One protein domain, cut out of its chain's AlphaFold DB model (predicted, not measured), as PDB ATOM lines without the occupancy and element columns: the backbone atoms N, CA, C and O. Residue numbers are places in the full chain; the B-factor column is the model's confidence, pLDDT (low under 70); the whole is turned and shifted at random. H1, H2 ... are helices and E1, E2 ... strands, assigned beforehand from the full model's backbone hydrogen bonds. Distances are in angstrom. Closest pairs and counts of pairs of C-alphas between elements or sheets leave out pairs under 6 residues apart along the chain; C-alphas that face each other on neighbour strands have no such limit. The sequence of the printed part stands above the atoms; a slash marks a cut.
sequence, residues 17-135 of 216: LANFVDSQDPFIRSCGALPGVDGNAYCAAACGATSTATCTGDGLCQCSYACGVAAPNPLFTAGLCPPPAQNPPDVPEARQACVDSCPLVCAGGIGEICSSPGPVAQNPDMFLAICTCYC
ATOM      1  N   LEU A  17      73.981 122.624  94.458       51.88
ATOM      2  CA  LEU A  17      74.896 122.488  95.595       51.88
ATOM      3  C   LEU A  17      76.364 122.651  95.189       51.88
ATOM      4  O   LEU A  17      77.099 123.316  95.907       51.88
ATOM      5  N   ALA A  18      76.778 122.110  94.039       44.34
ATOM      6  CA  ALA A  18      78.132 122.305  93.523       44.34
ATOM      7  C   ALA A  18      78.422 123.795  93.267       44.34
ATOM      8  O   ALA A  18      79.401 124.327  93.774       44.34
ATOM      9  N   ASN A  19      77.514 124.503  92.586       41.50
ATOM     10  CA  ASN A  19      77.694 125.930  92.299       41.50
ATOM     11  C   ASN A  19      77.527 126.833  93.537       41.50
ATOM     12  O   ASN A  19      78.104 127.916  93.581       41.50
ATOM     13  N   PHE A  20      76.735 126.431  94.539       42.56
ATOM     14  CA  PHE A  20      76.508 127.223  95.756       42.56
ATOM     15  C   PHE A  20      77.657 127.091  96.768       42.56
ATOM     16  O   PHE A  20      77.946 128.041  97.486       42.56
ATOM     17  N   VAL A  21      78.327 125.935  96.822       45.12
ATOM     18  CA  VAL A  21      79.508 125.737  97.680       45.12
ATOM     19  C   VAL A  21      80.736 126.439  97.093       45.12
ATOM     20  O   VAL A  21      81.437 127.117  97.836       45.12
ATOM     21  N   ASP A  22      80.934 126.395  95.771       44.53
ATOM     22  CA  ASP A  22      82.035 127.123  95.114       44.53
ATOM     23  C   ASP A  22      81.857 128.655  95.131       44.53
ATOM     24  O   ASP A  22      82.829 129.392  95.004       44.53
ATOM     25  N   SER A  23      80.632 129.167  95.312       43.78
ATOM     26  CA  SER A  23      80.348 130.615  95.326       43.78
ATOM     27  C   SER A  23      80.387 131.266  96.715       43.78
ATOM     28  O   SER A  23      80.041 132.441  96.845       43.78
ATOM     29  N   GLN A  24      80.797 130.532  97.754       49.41
ATOM     30  CA  GLN A  24      80.941 131.056  99.120       49.41
ATOM     31  C   GLN A  24      82.395 131.124  99.602       49.41
ATOM     32  O   GLN A  24      82.633 131.670 100.679       49.41
ATOM     33  N   ASP A  25      83.365 130.615  98.836       58.19
ATOM     34  CA  ASP A  25      84.770 130.764  99.204       58.19
ATOM     35  C   ASP A  25      85.218 132.199  98.877       58.19
ATOM     36  O   ASP A  25      85.243 132.584  97.705       58.19
ATOM     37  N   PRO A  26      85.636 133.007  99.870       63.66
ATOM     38  CA  PRO A  26      86.185 134.334  99.612       63.66
ATOM     39  C   PRO A  26      87.555 134.255  98.921       63.66
ATOM     40  O   PRO A  26      88.205 135.281  98.762       63.66
ATOM     41  N   PHE A  27      88.024 133.062  98.541       70.00
ATOM     42  CA  PHE A  27      89.351 132.809  98.008       70.00
ATOM     43  C   PHE A  27      89.328 132.229  96.601       70.00
ATOM     44  O   PHE A  27      88.744 131.179  96.347       70.00
ATOM     45  N   ILE A  28      90.093 132.850  95.706       72.19
ATOM     46  CA  ILE A  28      90.464 132.242  94.430       72.19
ATOM     47  C   ILE A  28      91.721 131.400  94.646       72.19
ATOM     48  O   ILE A  28      92.770 131.930  95.023       72.19
ATOM     49  N   ARG A  29      91.608 130.093  94.384       76.75
ATOM     50  CA  ARG A  29      92.654 129.092  94.668       76.75
ATOM     51  C   ARG A  29      93.500 128.665  93.475       76.75
ATOM     52  O   ARG A  29      94.415 127.864  93.629       76.75
ATOM     53  N   SER A  30      93.197 129.191  92.290       81.69
ATOM     54  CA  SER A  30      93.879 128.838  91.047       81.69
ATOM     55  C   SER A  30      94.460 130.072  90.371       81.69
ATOM     56  O   SER A  30      93.730 131.023  90.079       81.69
ATOM     57  N   CYS A  31      95.759 130.038  90.058       77.19
ATOM     58  CA  CYS A  31      96.426 131.092  89.288       77.19
ATOM     59  C   CYS A  31      95.871 131.239  87.859       77.19
ATOM     60  O   CYS A  31      95.989 132.309  87.270       77.19
ATOM     61  N   GLY A  32      95.226 130.200  87.311       76.38
ATOM     62  CA  GLY A  32      94.578 130.241  85.994       76.38
ATOM     63  C   GLY A  32      93.161 130.825  86.013       76.38
ATOM     64  O   GLY A  32      92.632 131.180  84.963       76.38
ATOM     65  N   ALA A  33      92.553 130.946  87.194       72.00
ATOM     66  CA  ALA A  33      91.197 131.464  87.378       72.00
ATOM     67  C   ALA A  33      91.177 132.934  87.833       72.00
ATOM     68  O   ALA A  33      90.148 133.413  88.301       72.00
ATOM     69  N   LEU A  34      92.303 133.649  87.732       69.25
ATOM     70  CA  LEU A  34      92.427 135.021  88.216       69.25
ATOM     71  C   LEU A  34      91.755 136.025  87.267       69.25
ATOM     72  O   LEU A  34      92.240 136.246  86.155       69.25
ATOM     73  N   PRO A  35      90.663 136.692  87.679       64.44
ATOM     74  CA  PRO A  35      90.014 137.682  86.840       64.44
ATOM     75  C   PRO A  35      90.871 138.955  86.775       64.44
ATOM     76  O   PRO A  35      91.158 139.594  87.788       64.44
ATOM     77  N   GLY A  36      91.293 139.328  85.565       63.53
ATOM     78  CA  GLY A  36      92.017 140.580  85.309       63.53
ATOM     79  C   GLY A  36      93.476 140.616  85.779       63.53
ATOM     80  O   GLY A  36      94.082 141.685  85.738       63.53
ATOM     81  N   VAL A  37      94.048 139.483  86.199       69.75
ATOM     82  CA  VAL A  37      95.459 139.360  86.592       69.75
ATOM     83  C   VAL A  37      96.072 138.171  85.862       69.75
ATOM     84  O   VAL A  37      95.504 137.085  85.857       69.75
ATOM     85  N   ASP A  38      97.240 138.366  85.252       79.00
ATOM     86  CA  ASP A  38      97.980 137.260  84.649       79.00
ATOM     87  C   ASP A  38      98.508 136.319  85.746       79.00
ATOM     88  O   ASP A  38      99.229 136.739  86.656       79.00
ATOM     89  N   GLY A  39      98.141 135.038  85.663       76.25
ATOM     90  CA  GLY A  39      98.526 134.016  86.636       76.25
ATOM     91  C   GLY A  39     100.033 133.880  86.816       76.25
ATOM     92  O   GLY A  39     100.503 133.736  87.944       76.25
ATOM     93  N   ASN A  40     100.811 133.994  85.736       82.25
ATOM     94  CA  ASN A  40     102.268 133.922  85.818       82.25
ATOM     95  C   ASN A  40     102.846 135.177  86.474       82.25
ATOM     96  O   ASN A  40     103.792 135.067  87.252       82.25
ATOM     97  N   ALA A  41     102.271 136.353  86.212       80.19
ATOM     98  CA  ALA A  41     102.670 137.592  86.877       80.19
ATOM     99  C   ALA A  41     102.406 137.537  88.391       80.19
ATOM    100  O   ALA A  41     103.259 137.951  89.180       80.19
ATOM    101  N   TYR A  42     101.268 136.972  88.807       81.25
ATOM    102  CA  TYR A  42     100.997 136.721  90.223       81.25
ATOM    103  C   TYR A  42     102.013 135.741  90.821       81.25
ATOM    104  O   TYR A  42     102.628 136.041  91.846       81.25
ATOM    105  N   CYS A  43     102.246 134.601  90.161       84.94
ATOM    106  CA  CYS A  43     103.232 133.630  90.623       84.94
ATOM    107  C   CYS A  43     104.632 134.255  90.723       84.94
ATOM    108  O   CYS A  43     105.345 133.995  91.686       84.94
ATOM    109  N   ALA A  44     105.020 135.129  89.789       82.25
ATOM    110  CA  ALA A  44     106.300 135.835  89.834       82.25
ATOM    111  C   ALA A  44     106.422 136.750  91.061       82.25
ATOM    112  O   ALA A  44     107.475 136.787  91.697       82.25
ATOM    113  N   ALA A  45     105.344 137.439  91.443       81.69
ATOM    114  CA  ALA A  45     105.321 138.238  92.666       81.69
ATOM    115  C   ALA A  45     105.419 137.362  93.932       81.69
ATOM    116  O   ALA A  45     106.173 137.685  94.855       81.69
ATOM    117  N   ALA A  46     104.703 136.234  93.962       82.00
ATOM    118  CA  ALA A  46     104.704 135.303  95.092       82.00
ATOM    119  C   ALA A  46     106.054 134.581  95.279       82.00
ATOM    120  O   ALA A  46     106.495 134.394  96.413       82.00
ATOM    121  N   CYS A  47     106.722 134.218  94.180       78.31
ATOM    122  CA  CYS A  47     108.005 133.514  94.190       78.31
ATOM    123  C   CYS A  47     109.229 134.439  94.369       78.31
ATOM    124  O   CYS A  47     110.296 133.989  94.794       78.31
ATOM    125  N   GLY A  48     109.088 135.734  94.061       71.94
ATOM    126  CA  GLY A  48     110.142 136.735  94.224       71.94
ATOM    127  C   GLY A  48     111.122 136.832  93.042       71.94
ATOM    128  O   GLY A  48     111.122 136.039  92.106       71.94
ATOM    129  N   ALA A  49     111.994 137.844  93.080       58.19
ATOM    130  CA  ALA A  49     112.761 138.328  91.921       58.19
ATOM    131  C   ALA A  49     113.878 137.399  91.384       58.19
ATOM    132  O   ALA A  49     114.601 137.789  90.470       58.19
ATOM    133  N   THR A  50     114.057 136.194  91.935       60.84
ATOM    134  CA  THR A  50     115.163 135.273  91.575       60.84
ATOM    135  C   THR A  50     114.703 133.916  91.041       60.84
ATOM    136  O   THR A  50     115.533 133.097  90.648       60.84
ATOM    137  N   SER A  51     113.392 133.688  90.991       67.12
ATOM    138  CA  SER A  51     112.784 132.460  90.480       67.12
ATOM    139  C   SER A  51     112.196 132.653  89.089       67.12
ATOM    140  O   SER A  51     111.631 133.707  88.788       67.12
ATOM    141  N   THR A  52     112.199 131.598  88.282       78.75
ATOM    142  CA  THR A  52     111.198 131.447  87.228       78.75
ATOM    143  C   THR A  52     109.897 130.977  87.870       78.75
ATOM    144  O   THR A  52     109.854 129.933  88.516       78.75
ATOM    145  N   ALA A  53     108.837 131.765  87.721       83.56
ATOM    146  CA  ALA A  53     107.524 131.430  88.246       83.56
ATOM    147  C   ALA A  53     106.588 131.030  87.109       83.56
ATOM    148  O   ALA A  53     106.541 131.692  86.069       83.56
ATOM    149  N   THR A  54     105.853 129.939  87.285       87.12
ATOM    150  CA  THR A  54     104.914 129.450  86.269       87.12
ATOM    151  C   THR A  54     103.629 128.980  86.926       87.12
ATOM    152  O   THR A  54     103.664 128.270  87.926       87.12
ATOM    153  N   CYS A  55     102.497 129.375  86.358       85.12
ATOM    154  CA  CYS A  55     101.199 128.825  86.703       85.12
ATOM    155  C   CYS A  55     101.055 127.447  86.042       85.12
ATOM    156  O   CYS A  55     101.065 127.326  84.816       85.12
ATOM    157  N   THR A  56     100.985 126.401  86.856       83.00
ATOM    158  CA  THR A  56     100.817 125.016  86.396       83.00
ATOM    159  C   THR A  56      99.402 124.777  85.861       83.00
ATOM    160  O   THR A  56      98.476 125.532  86.157       83.00
ATOM    161  N   GLY A  57      99.215 123.697  85.095       75.44
ATOM    162  CA  GLY A  57      97.890 123.296  84.598       75.44
ATOM    163  C   GLY A  57      96.878 122.991  85.711       75.44
ATOM    164  O   GLY A  57      95.683 123.162  85.500       75.44
ATOM    165  N   ASP A  58      97.363 122.630  86.902       74.81
ATOM    166  CA  ASP A  58      96.551 122.385  88.100       74.81
ATOM    167  C   ASP A  58      96.227 123.675  88.882       74.81
ATOM    168  O   ASP A  58      95.590 123.630  89.932       74.81
ATOM    169  N   GLY A  59      96.652 124.845  88.389       80.62
ATOM    170  CA  GLY A  59      96.362 126.139  89.012       80.62
ATOM    171  C   GLY A  59      97.283 126.522  90.175       80.62
ATOM    172  O   GLY A  59      96.981 127.476  90.892       80.62
ATOM    173  N   LEU A  60      98.406 125.821  90.355       86.25
ATOM    174  CA  LEU A  60      99.420 126.093  91.383       86.25
ATOM    175  C   LEU A  60     100.547 126.969  90.825       86.25
ATOM    176  O   LEU A  60     100.913 126.833  89.654       86.25
ATOM    177  N   CYS A  61     101.165 127.797  91.667       87.81
ATOM    178  CA  CYS A  61     102.370 128.538  91.303       87.81
ATOM    179  C   CYS A  61     103.622 127.684  91.530       87.81
ATOM    180  O   CYS A  61     103.917 127.310  92.658       87.81
ATOM    181  N   GLN A  62     104.395 127.407  90.485       89.94
ATOM    182  CA  GLN A  62     105.680 126.714  90.577       89.94
ATOM    183  C   GLN A  62     106.833 127.723  90.535       89.94
ATOM    184  O   GLN A  62     107.058 128.357  89.504       89.94
ATOM    185  N   CYS A  63     107.592 127.832  91.625       87.00
ATOM    186  CA  CYS A  63     108.811 128.634  91.718       87.00
ATOM    187  C   CYS A  63     110.026 127.747  91.442       87.00
ATOM    188  O   CYS A  63     110.409 126.932  92.281       87.00
ATOM    189  N   SER A  64     110.641 127.896  90.274       85.31
ATOM    190  CA  SER A  64     111.862 127.177  89.902       85.31
ATOM    191  C   SER A  64     113.069 128.111  89.913       85.31
ATOM    192  O   SER A  64     112.943 129.318  89.723       85.31
ATOM    193  N   TYR A  65     114.258 127.552  90.127       79.69
ATOM    194  CA  TYR A  65     115.507 128.312  90.183       79.69
ATOM    195  C   TYR A  65     116.523 127.712  89.221       79.69
ATOM    196  O   TYR A  65     116.531 126.503  88.971       79.69
ATOM    197  N   ALA A  66     117.391 128.564  88.677       76.19
ATOM    198  CA  ALA A  66     118.502 128.104  87.858       76.19
ATOM    199  C   ALA A  66     119.446 127.217  88.684       76.19
ATOM    200  O   ALA A  66     119.579 127.373  89.901       76.19
ATOM    201  N   CYS A  67     120.112 126.277  88.015       76.12
ATOM    202  CA  CYS A  67     121.043 125.381  88.688       76.12
ATOM    203  C   CYS A  67     122.175 126.183  89.359       76.12
ATOM    204  O   CYS A  67     122.622 127.207  88.837       76.12
ATOM    205  N   GLY A  68     122.646 125.717  90.519       64.44
ATOM    206  CA  GLY A  68     123.782 126.329  91.223       64.44
ATOM    207  C   GLY A  68     123.483 127.672  91.900       64.44
ATOM    208  O   GLY A  68     124.368 128.233  92.543       64.44
ATOM    209  N   VAL A  69     122.249 128.173  91.803       71.69
ATOM    210  CA  VAL A  69     121.783 129.316  92.592       71.69
ATOM    211  C   VAL A  69     121.465 128.833  94.005       71.69
ATOM    212  O   VAL A  69     120.813 127.807  94.188       71.69
ATOM    213  N   ALA A  70     121.950 129.556  95.016       68.38
ATOM    214  CA  ALA A  70     121.620 129.258  96.405       68.38
ATOM    215  C   ALA A  70     120.111 129.426  96.642       68.38
ATOM    216  O   ALA A  70     119.492 130.337  96.093       68.38
ATOM    217  N   ALA A  71     119.527 128.563  97.479       69.88
ATOM    218  CA  ALA A  71     118.132 128.708  97.875       69.88
ATOM    219  C   ALA A  71     117.906 130.100  98.505       69.88
ATOM    220  O   ALA A  71     118.683 130.492  99.383       69.88
ATOM    221  N   PRO A  72     116.884 130.860  98.071       69.44
ATOM    222  CA  PRO A  72     116.567 132.141  98.678       69.44
ATOM    223  C   PRO A  72     116.160 131.957 100.142       69.44
ATOM    224  O   PRO A  72     115.496 130.989 100.512       69.44
ATOM    225  N   ASN A  73     116.573 132.907 100.977       74.25
ATOM    226  CA  ASN A  73     116.149 133.001 102.365       74.25
ATOM    227  C   ASN A  73     115.607 134.418 102.611       74.25
ATOM    228  O   ASN A  73     116.397 135.366 102.554       74.25
ATOM    229  N   PRO A  74     114.301 134.597 102.875       75.25
ATOM    230  CA  PRO A  74     113.254 133.572 102.990       75.25
ATOM    231  C   PRO A  74     112.904 132.893 101.649       75.25
ATOM    232  O   PRO A  74     113.106 133.476 100.587       75.25
ATOM    233  N   LEU A  75     112.369 131.664 101.709       75.50
ATOM    234  CA  LEU A  75     111.972 130.876 100.526       75.50
ATOM    235  C   LEU A  75     110.798 131.494  99.751       75.50
ATOM    236  O   LEU A  75     110.685 131.298  98.546       75.50
ATOM    237  N   PHE A  76     109.934 132.228 100.453       80.06
ATOM    238  CA  PHE A  76     108.733 132.854  99.911       80.06
ATOM    239  C   PHE A  76     108.728 134.357 100.196       80.06
ATOM    240  O   PHE A  76     109.346 134.820 101.162       80.06
ATOM    241  N   THR A  77     108.004 135.124  99.378       80.50
ATOM    242  CA  THR A  77     107.916 136.581  99.530       80.50
ATOM    243  C   THR A  77     107.170 136.974 100.809       80.50
ATOM    244  O   THR A  77     105.977 136.702 100.974       80.50
ATOM    245  N   ALA A  78     107.861 137.690 101.701       73.31
ATOM    246  CA  ALA A  78     107.265 138.250 102.910       73.31
ATOM    247  C   ALA A  78     106.151 139.257 102.566       73.31
ATOM    248  O   ALA A  78     106.325 140.121 101.708       73.31
ATOM    249  N   GLY A  79     105.007 139.147 103.244       71.31
ATOM    250  CA  GLY A  79     103.818 139.970 102.982       71.31
ATOM    251  C   GLY A  79     102.863 139.393 101.932       71.31
ATOM    252  O   GLY A  79     101.770 139.925 101.764       71.31
ATOM    253  N   LEU A  80     103.245 138.296 101.275       77.25
ATOM    254  CA  LEU A  80     102.350 137.464 100.464       77.25
ATOM    255  C   LEU A  80     102.215 136.059 101.063       77.25
ATOM    256  O   LEU A  80     101.122 135.492 101.044       77.25
ATOM    257  N   CYS A  81     103.311 135.525 101.617       83.06
ATOM    258  CA  CYS A  81     103.382 134.178 102.176       83.06
ATOM    259  C   CYS A  81     104.104 134.187 103.549       83.06
ATOM    260  O   CYS A  81     105.219 134.715 103.642       83.06
ATOM    261  N   PRO A  82     103.527 133.594 104.614       79.62
ATOM    262  CA  PRO A  82     102.130 133.161 104.700       79.62
ATOM    263  C   PRO A  82     101.172 134.357 104.529       79.62
ATOM    264  O   PRO A  82     101.624 135.509 104.548       79.62
ATOM    265  N   PRO A  83      99.863 134.112 104.356       80.69
ATOM    266  CA  PRO A  83      98.893 135.173 104.151       80.69
ATOM    267  C   PRO A  83      98.963 136.242 105.252       80.69
ATOM    268  O   PRO A  83      99.101 135.890 106.428       80.69
ATOM    269  N   PRO A  84      98.867 137.543 104.912       77.19
ATOM    270  CA  PRO A  84      98.758 138.602 105.904       77.19
ATOM    271  C   PRO A  84      97.586 138.354 106.853       77.19
ATOM    272  O   PRO A  84      96.517 137.928 106.426       77.19
ATOM    273  N   ALA A  85      97.748 138.704 108.130       75.94
ATOM    274  CA  ALA A  85      96.717 138.494 109.151       75.94
ATOM    275  C   ALA A  85      95.396 139.244 108.883       75.94
ATOM    276  O   ALA A  85      94.376 138.914 109.477       75.94
ATOM    277  N   GLN A  86      95.418 140.267 108.019       72.75
ATOM    278  CA  GLN A  86      94.222 141.000 107.593       72.75
ATOM    279  C   GLN A  86      93.362 140.239 106.575       72.75
ATOM    280  O   GLN A  86      92.205 140.603 106.374       72.75
ATOM    281  N   ASN A  87      93.917 139.214 105.927       71.00
ATOM    282  CA  ASN A  87      93.161 138.376 105.012       71.00
ATOM    283  C   ASN A  87      92.317 137.384 105.829       71.00
ATOM    284  O   ASN A  87      92.735 136.982 106.921       71.00
ATOM    285  N   PRO A  88      91.143 136.968 105.324       71.25
ATOM    286  CA  PRO A  88      90.362 135.922 105.970       71.25
ATOM    287  C   PRO A  88      91.224 134.666 106.204       71.25
ATOM    288  O   PRO A  88      92.111 134.370 105.404       71.25
ATOM    289  N   PRO A  89      91.024 133.911 107.292       66.88
ATOM    290  CA  PRO A  89      91.727 132.648 107.458       66.88
ATOM    291  C   PRO A  89      91.268 131.662 106.380       66.88
ATOM    292  O   PRO A  89      90.072 131.507 106.136       66.88
ATOM    293  N   ASP A  90      92.226 130.992 105.745       68.88
ATOM    294  CA  ASP A  90      91.934 129.884 104.843       68.88
ATOM    295  C   ASP A  90      91.526 128.625 105.642       68.88
ATOM    296  O   ASP A  90      91.823 128.510 106.838       68.88
ATOM    297  N   VAL A  91      90.854 127.666 105.003       73.69
ATOM    298  CA  VAL A  91      90.513 126.382 105.627       73.69
ATOM    299  C   VAL A  91      91.800 125.601 105.946       73.69
ATOM    300  O   VAL A  91      92.684 125.506 105.089       73.69
ATOM    301  N   PRO A  92      91.954 125.034 107.159       68.81
ATOM    302  CA  PRO A  92      93.178 124.328 107.557       68.81
ATOM    303  C   PRO A  92      93.604 123.227 106.577       68.81
ATOM    304  O   PRO A  92      94.797 123.010 106.346       68.81
ATOM    305  N   GLU A  93      92.626 122.560 105.968       78.50
ATOM    306  CA  GLU A  93      92.818 121.487 104.999       78.50
ATOM    307  C   GLU A  93      93.478 121.977 103.703       78.50
ATOM    308  O   GLU A  93      94.239 121.226 103.094       78.50
ATOM    309  N   ALA A  94      93.256 123.232 103.295       76.31
ATOM    310  CA  ALA A  94      93.832 123.780 102.067       76.31
ATOM    311  C   ALA A  94      95.352 123.905 102.165       76.31
ATOM    312  O   ALA A  94      96.068 123.602 101.208       76.31
ATOM    313  N   ARG A  95      95.867 124.314 103.331       81.00
ATOM    314  CA  ARG A  95      97.314 124.451 103.530       81.00
ATOM    315  C   ARG A  95      98.003 123.095 103.491       81.00
ATOM    316  O   ARG A  95      99.039 122.961 102.846       81.00
ATOM    317  N   GLN A  96      97.403 122.086 104.121       81.94
ATOM    318  CA  GLN A  96      97.925 120.724 104.058       81.94
ATOM    319  C   GLN A  96      97.872 120.172 102.626       81.94
ATOM    320  O   GLN A  96      98.873 119.659 102.138       81.94
ATOM    321  N   ALA A  97      96.754 120.363 101.921       84.81
ATOM    322  CA  ALA A  97      96.624 119.963 100.521       84.81
ATOM    323  C   ALA A  97      97.675 120.636  99.620       84.81
ATOM    324  O   ALA A  97      98.224 119.988  98.728       84.81
ATOM    325  N   CYS A  98      98.002 121.907  99.873       85.88
ATOM    326  CA  CYS A  98      99.072 122.609  99.168       85.88
ATOM    327  C   CYS A  98     100.442 121.955  99.402       85.88
ATOM    328  O   CYS A  98     101.156 121.640  98.448       85.88
ATOM    329  N   VAL A  99     100.788 121.690 100.666       88.12
ATOM    330  CA  VAL A  99     102.043 121.019 101.038       88.12
ATOM    331  C   VAL A  99     102.147 119.632 100.399       88.12
ATOM    332  O   VAL A  99     103.217 119.279  99.908       88.12
ATOM    333  N   ASP A 100     101.051 118.875 100.346       87.38
ATOM    334  CA  ASP A 100     101.027 117.522  99.778       87.38
ATOM    335  C   ASP A 100     101.092 117.518  98.238       87.38
ATOM    336  O   ASP A 100     101.583 116.561  97.635       87.38
ATOM    337  N   SER A 101     100.640 118.597  97.588       86.25
ATOM    338  CA  SER A 101     100.629 118.722  96.122       86.25
ATOM    339  C   SER A 101     101.987 119.138  95.553       86.25
ATOM    340  O   SER A 101     102.370 118.701  94.469       86.25
ATOM    341  N   CYS A 102     102.760 119.952  96.275       85.38
ATOM    342  CA  CYS A 102     104.020 120.490  95.754       85.38
ATOM    343  C   CYS A 102     105.108 119.445  95.434       85.38
ATOM    344  O   CYS A 102     105.771 119.599  94.405       85.38
ATOM    345  N   PRO A 103     105.276 118.352  96.205       85.50
ATOM    346  CA  PRO A 103     106.167 117.250  95.839       85.50
ATOM    347  C   PRO A 103     105.798 116.547  94.524       85.50
ATOM    348  O   PRO A 103     106.664 115.918  93.915       85.50
ATOM    349  N   LEU A 104     104.532 116.636  94.088       85.81
ATOM    350  CA  LEU A 104     104.068 116.100  92.802       85.81
ATOM    351  C   LEU A 104     104.445 117.020  91.633       85.81
ATOM    352  O   LEU A 104     104.689 116.534  90.531       85.81
ATOM    353  N   VAL A 105     104.530 118.332  91.880       83.38
ATOM    354  CA  VAL A 105     104.977 119.334  90.899       83.38
ATOM    355  C   VAL A 105     106.495 119.267  90.719       83.38
ATOM    356  O   VAL A 105     106.999 119.278  89.596       83.38
ATOM    357  N   CYS A 106     107.243 119.171  91.821       81.75
ATOM    358  CA  CYS A 106     108.694 119.029  91.791       81.75
ATOM    359  C   CYS A 106     109.213 118.227  92.986       81.75
ATOM    360  O   CYS A 106     108.803 118.424  94.129       81.75
ATOM    361  N   ALA A 107     110.163 117.325  92.728       81.81
ATOM    362  CA  ALA A 107     110.730 116.466  93.761       81.81
ATOM    363  C   ALA A 107     111.409 117.300  94.864       81.81
ATOM    364  O   ALA A 107     112.313 118.089  94.590       81.81
ATOM    365  N   GLY A 108     110.978 117.107  96.114       78.62
ATOM    366  CA  GLY A 108     111.465 117.882  97.262       78.62
ATOM    367  C   GLY A 108     110.909 119.307  97.345       78.62
ATOM    368  O   GLY A 108     111.453 120.116  98.094       78.62
ATOM    369  N   GLY A 109     109.860 119.621  96.579       83.44
ATOM    370  CA  GLY A 109     109.186 120.910  96.629       83.44
ATOM    371  C   GLY A 109     108.497 121.169  97.969       83.44
ATOM    372  O   GLY A 109     107.966 120.251  98.595       83.44
ATOM    373  N   ILE A 110     108.496 122.429  98.396       87.75
ATOM    374  CA  ILE A 110     107.843 122.888  99.628       87.75
ATOM    375  C   ILE A 110     106.681 123.795  99.235       87.75
ATOM    376  O   ILE A 110     106.877 124.747  98.484       87.75
ATOM    377  N   GLY A 111     105.482 123.495  99.730       87.62
ATOM    378  CA  GLY A 111     104.284 124.292  99.475       87.62
ATOM    379  C   GLY A 111     103.971 125.278 100.587       87.62
ATOM    380  O   GLY A 111     104.114 124.953 101.763       87.62
ATOM    381  N   GLU A 112     103.497 126.459 100.209       88.25
ATOM    382  CA  GLU A 112     102.856 127.403 101.118       88.25
ATOM    383  C   GLU A 112     101.694 128.102 100.409       88.25
ATOM    384  O   GLU A 112     101.735 128.334  99.198       88.25
ATOM    385  N   ILE A 113     100.652 128.452 101.162       87.94
ATOM    386  CA  ILE A 113      99.582 129.289 100.623       87.94
ATOM    387  C   ILE A 113     100.056 130.735 100.629       87.94
ATOM    388  O   ILE A 113     100.399 131.299 101.668       87.94
ATOM    389  N   CYS A 114     100.049 131.344  99.453       85.88
ATOM    390  CA  CYS A 114     100.335 132.753  99.269       85.88
ATOM    391  C   CYS A 114      99.039 133.483  98.944       85.88
ATOM    392  O   CYS A 114      98.187 132.974  98.217       85.88
ATOM    393  N   SER A 115      98.893 134.693  99.466       84.81
ATOM    394  CA  SER A 115      97.712 135.514  99.222       84.81
ATOM    395  C   SER A 115      98.072 136.900  98.728       84.81
ATOM    396  O   SER A 115      99.196 137.369  98.905       84.81
ATOM    397  N   SER A 116      97.126 137.546  98.056       78.25
ATOM    398  CA  SER A 116      97.294 138.939  97.658       78.25
ATOM    399  C   SER A 116      97.322 139.861  98.884       78.25
ATOM    400  O   SER A 116      96.683 139.571  99.896       78.25
ATOM    401  N   PRO A 117      98.012 141.011  98.806       67.94
ATOM    402  CA  PRO A 117      98.093 141.953  99.923       67.94
ATOM    403  C   PRO A 117      96.769 142.700 100.178       67.94
ATOM    404  O   PRO A 117      96.650 143.428 101.163       67.94
ATOM    405  N   GLY A 118      95.785 142.526  99.294       68.06
ATOM    406  CA  GLY A 118      94.437 143.076  99.379       68.06
ATOM    407  C   GLY A 118      93.480 142.323  98.449       68.06
ATOM    408  O   GLY A 118      93.896 141.353  97.806       68.06
ATOM    409  N   PRO A 119      92.211 142.747  98.369       69.56
ATOM    410  CA  PRO A 119      91.203 142.063  97.570       69.56
ATOM    411  C   PRO A 119      91.491 142.140  96.066       69.56
ATOM    412  O   PRO A 119      92.242 142.999  95.589       69.56
ATOM    413  N   VAL A 120      90.880 141.233  95.304       71.44
ATOM    414  CA  VAL A 120      90.962 141.213  93.842       71.44
ATOM    415  C   VAL A 120      90.355 142.517  93.319       71.44
ATOM    416  O   VAL A 120      89.231 142.860  93.666       71.44
ATOM    417  N   ALA A 121      91.059 143.241  92.443       63.62
ATOM    418  CA  ALA A 121      90.649 144.578  91.990       63.62
ATOM    419  C   ALA A 121      89.215 144.660  91.418       63.62
ATOM    420  O   ALA A 121      88.612 145.729  91.421       63.62
ATOM    421  N   GLN A 122      88.670 143.546  90.923       66.31
ATOM    422  CA  GLN A 122      87.324 143.464  90.352       66.31
ATOM    423  C   GLN A 122      86.246 143.031  91.358       66.31
ATOM    424  O   GLN A 122      85.063 143.126  91.038       66.31
ATOM    425  N   ASN A 123      86.624 142.560  92.551       67.38
ATOM    426  CA  ASN A 123      85.681 142.162  93.590       67.38
ATOM    427  C   ASN A 123      86.274 142.379  95.001       67.38
ATOM    428  O   ASN A 123      87.153 141.615  95.409       67.38
ATOM    429  N   PRO A 124      85.801 143.394  95.753       65.00
ATOM    430  CA  PRO A 124      86.352 143.753  97.060       65.00
ATOM    431  C   PRO A 124      86.135 142.685  98.142       65.00
ATOM    432  O   PRO A 124      86.837 142.708  99.150       65.00
ATOM    433  N   ASP A 125      85.210 141.747  97.921       64.12
ATOM    434  CA  ASP A 125      84.895 140.663  98.855       64.12
ATOM    435  C   ASP A 125      85.682 139.370  98.560       64.12
ATOM    436  O   ASP A 125      85.547 138.384  99.284       64.12
ATOM    437  N   MET A 126      86.513 139.357  97.506       69.12
ATOM    438  CA  MET A 126      87.342 138.207  97.131       69.12
ATOM    439  C   MET A 126      88.829 138.483  97.340       69.12
ATOM    440  O   MET A 126      89.355 139.532  96.971       69.12
ATOM    441  N   PHE A 127      89.529 137.482  97.849       73.88
ATOM    442  CA  PHE A 127      90.966 137.429  98.061       73.88
ATOM    443  C   PHE A 127      91.580 136.336  97.181       73.88
ATOM    444  O   PHE A 127      90.906 135.410  96.733       73.88
ATOM    445  N   LEU A 128      92.879 136.425  96.914       77.00
ATOM    446  CA  LEU A 128      93.614 135.334  96.278       77.00
ATOM    447  C   LEU A 128      94.257 134.494  97.378       77.00
ATOM    448  O   LEU A 128      94.890 135.072  98.255       77.00
ATOM    449  N   ALA A 129      94.137 133.173  97.315       82.88
ATOM    450  CA  ALA A 129      94.920 132.245  98.129       82.88
ATOM    451  C   ALA A 129      95.377 131.099  97.237       82.88
ATOM    452  O   ALA A 129      94.678 130.106  97.064       82.88
ATOM    453  N   ILE A 130      96.544 131.264  96.630       86.12
ATOM    454  CA  ILE A 130      97.083 130.304  95.676       86.12
ATOM    455  C   ILE A 130      98.193 129.521  96.358       86.12
ATOM    456  O   ILE A 130      99.052 130.079  97.044       86.12
ATOM    457  N   CYS A 131      98.179 128.211  96.145       87.69
ATOM    458  CA  CYS A 131      99.275 127.363  96.563       87.69
ATOM    459  C   CYS A 131     100.514 127.651  95.708       87.69
ATOM    460  O   CYS A 131     100.494 127.507  94.480       87.69
ATOM    461  N   THR A 132     101.592 128.041  96.376       89.62
ATOM    462  CA  THR A 132     102.884 128.324  95.769       89.62
ATOM    463  C   THR A 132     103.887 127.270  96.211       89.62
ATOM    464  O   THR A 132     104.161 127.094  97.397       89.62
ATOM    465  N   CYS A 133     104.451 126.574  95.233       88.69
ATOM    466  CA  CYS A 133     105.426 125.516  95.396       88.69
ATOM    467  C   CYS A 133     106.830 126.047  95.123       88.69
ATOM    468  O   CYS A 133     107.180 126.367  93.986       88.69
ATOM    469  N   TYR A 134     107.656 126.087  96.162       88.62
ATOM    470  CA  TYR A 134     109.089 126.283  96.034       88.62
ATOM    471  C   TYR A 134     109.745 124.988  95.552       88.62
ATOM    472  O   TYR A 134     109.713 123.984  96.264       88.62
ATOM    473  N   CYS A 135     110.371 125.010  94.378       86.81
ATOM    474  CA  CYS A 135     111.160 123.892  93.878       86.81
ATOM    475  C   CYS A 135     112.643 124.104  94.192       86.81
ATOM    476  O   CYS A 135     113.200 125.137  93.810       86.81
TER     477      CYS A 135
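AT A GLANCE: This is residues 17 to 135 of the 216 residues of an uncharacterized protein of Folsomia candida (UniProt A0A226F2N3). A twisted sheet of four strands, E1 E2 E4 E3, makes the core of three layers, helices on both faces of a sheet: H3 packs on one face and H2 on the other. Residues 17 to 23, with H1, stick out at one end, and the loop round Gly 68 makes the other. The printed part has 119 residues, with three named helices and four named strands in the order H1 H2 E1 E2 H3 E3 E4; the sheet and the class are mixed, with 51 residues in named elements, under half. It is compact, with a radius of gyration of the C-alphas of 13.8 A, yet elongated, spanning 47 by 25 by 25 A.

HOW THE PARTS SIT: Start at inner strand E4, residues 127 to 134. It forms an antiparallel hairpin with edge strand E3, residues 110 to 115; N 112 and O 132 are within hydrogen-bond range at 3.0 A. Its parallel neighbour is E2, residues 61 to 64, with N 63 and O 133 at 2.8 A. E2 forms an antiparallel hairpin with E1, residues 52 to 55, with N 54 and O 62 at 3.0 A. H3, residues 92 to 105, lies over E4 and E3 at a height over the sheet of 7.3 A; its closest C-alphas to E3 are Val 99 and Gly 111, 4.3 A. On the opposite face is H2, residues 39 to 47; Ala 44 and Ala 53 of E1 have the closest C-alphas, 4.8 A. H1, residues 17 to 22, is apart from H2. O i to N i+4 pairs are within range throughout H1 and H2, and in 7 of 10 in H3.

IN THESE COORDINATES: Find C-alpha 17 of H1 at (74.896, 122.488, 95.595). H3 runs 21.0 A from C-alpha 92, E3 16.2 A and H2 12.1 A. E4 runs 21.4 A to C-alpha 134 at (109.089, 126.283, 96.034).

THE WHOLE: The C-alphas of Leu 17 and Gly 68, the two farthest apart, are 49.2 A apart. The printed part has no cut; the links H1 to H2, E2 to H3 and E3 to E4 are long. Mean pLDDT of the printed part is 75.2, and 33 residues, among them 17 to 26, are under 70.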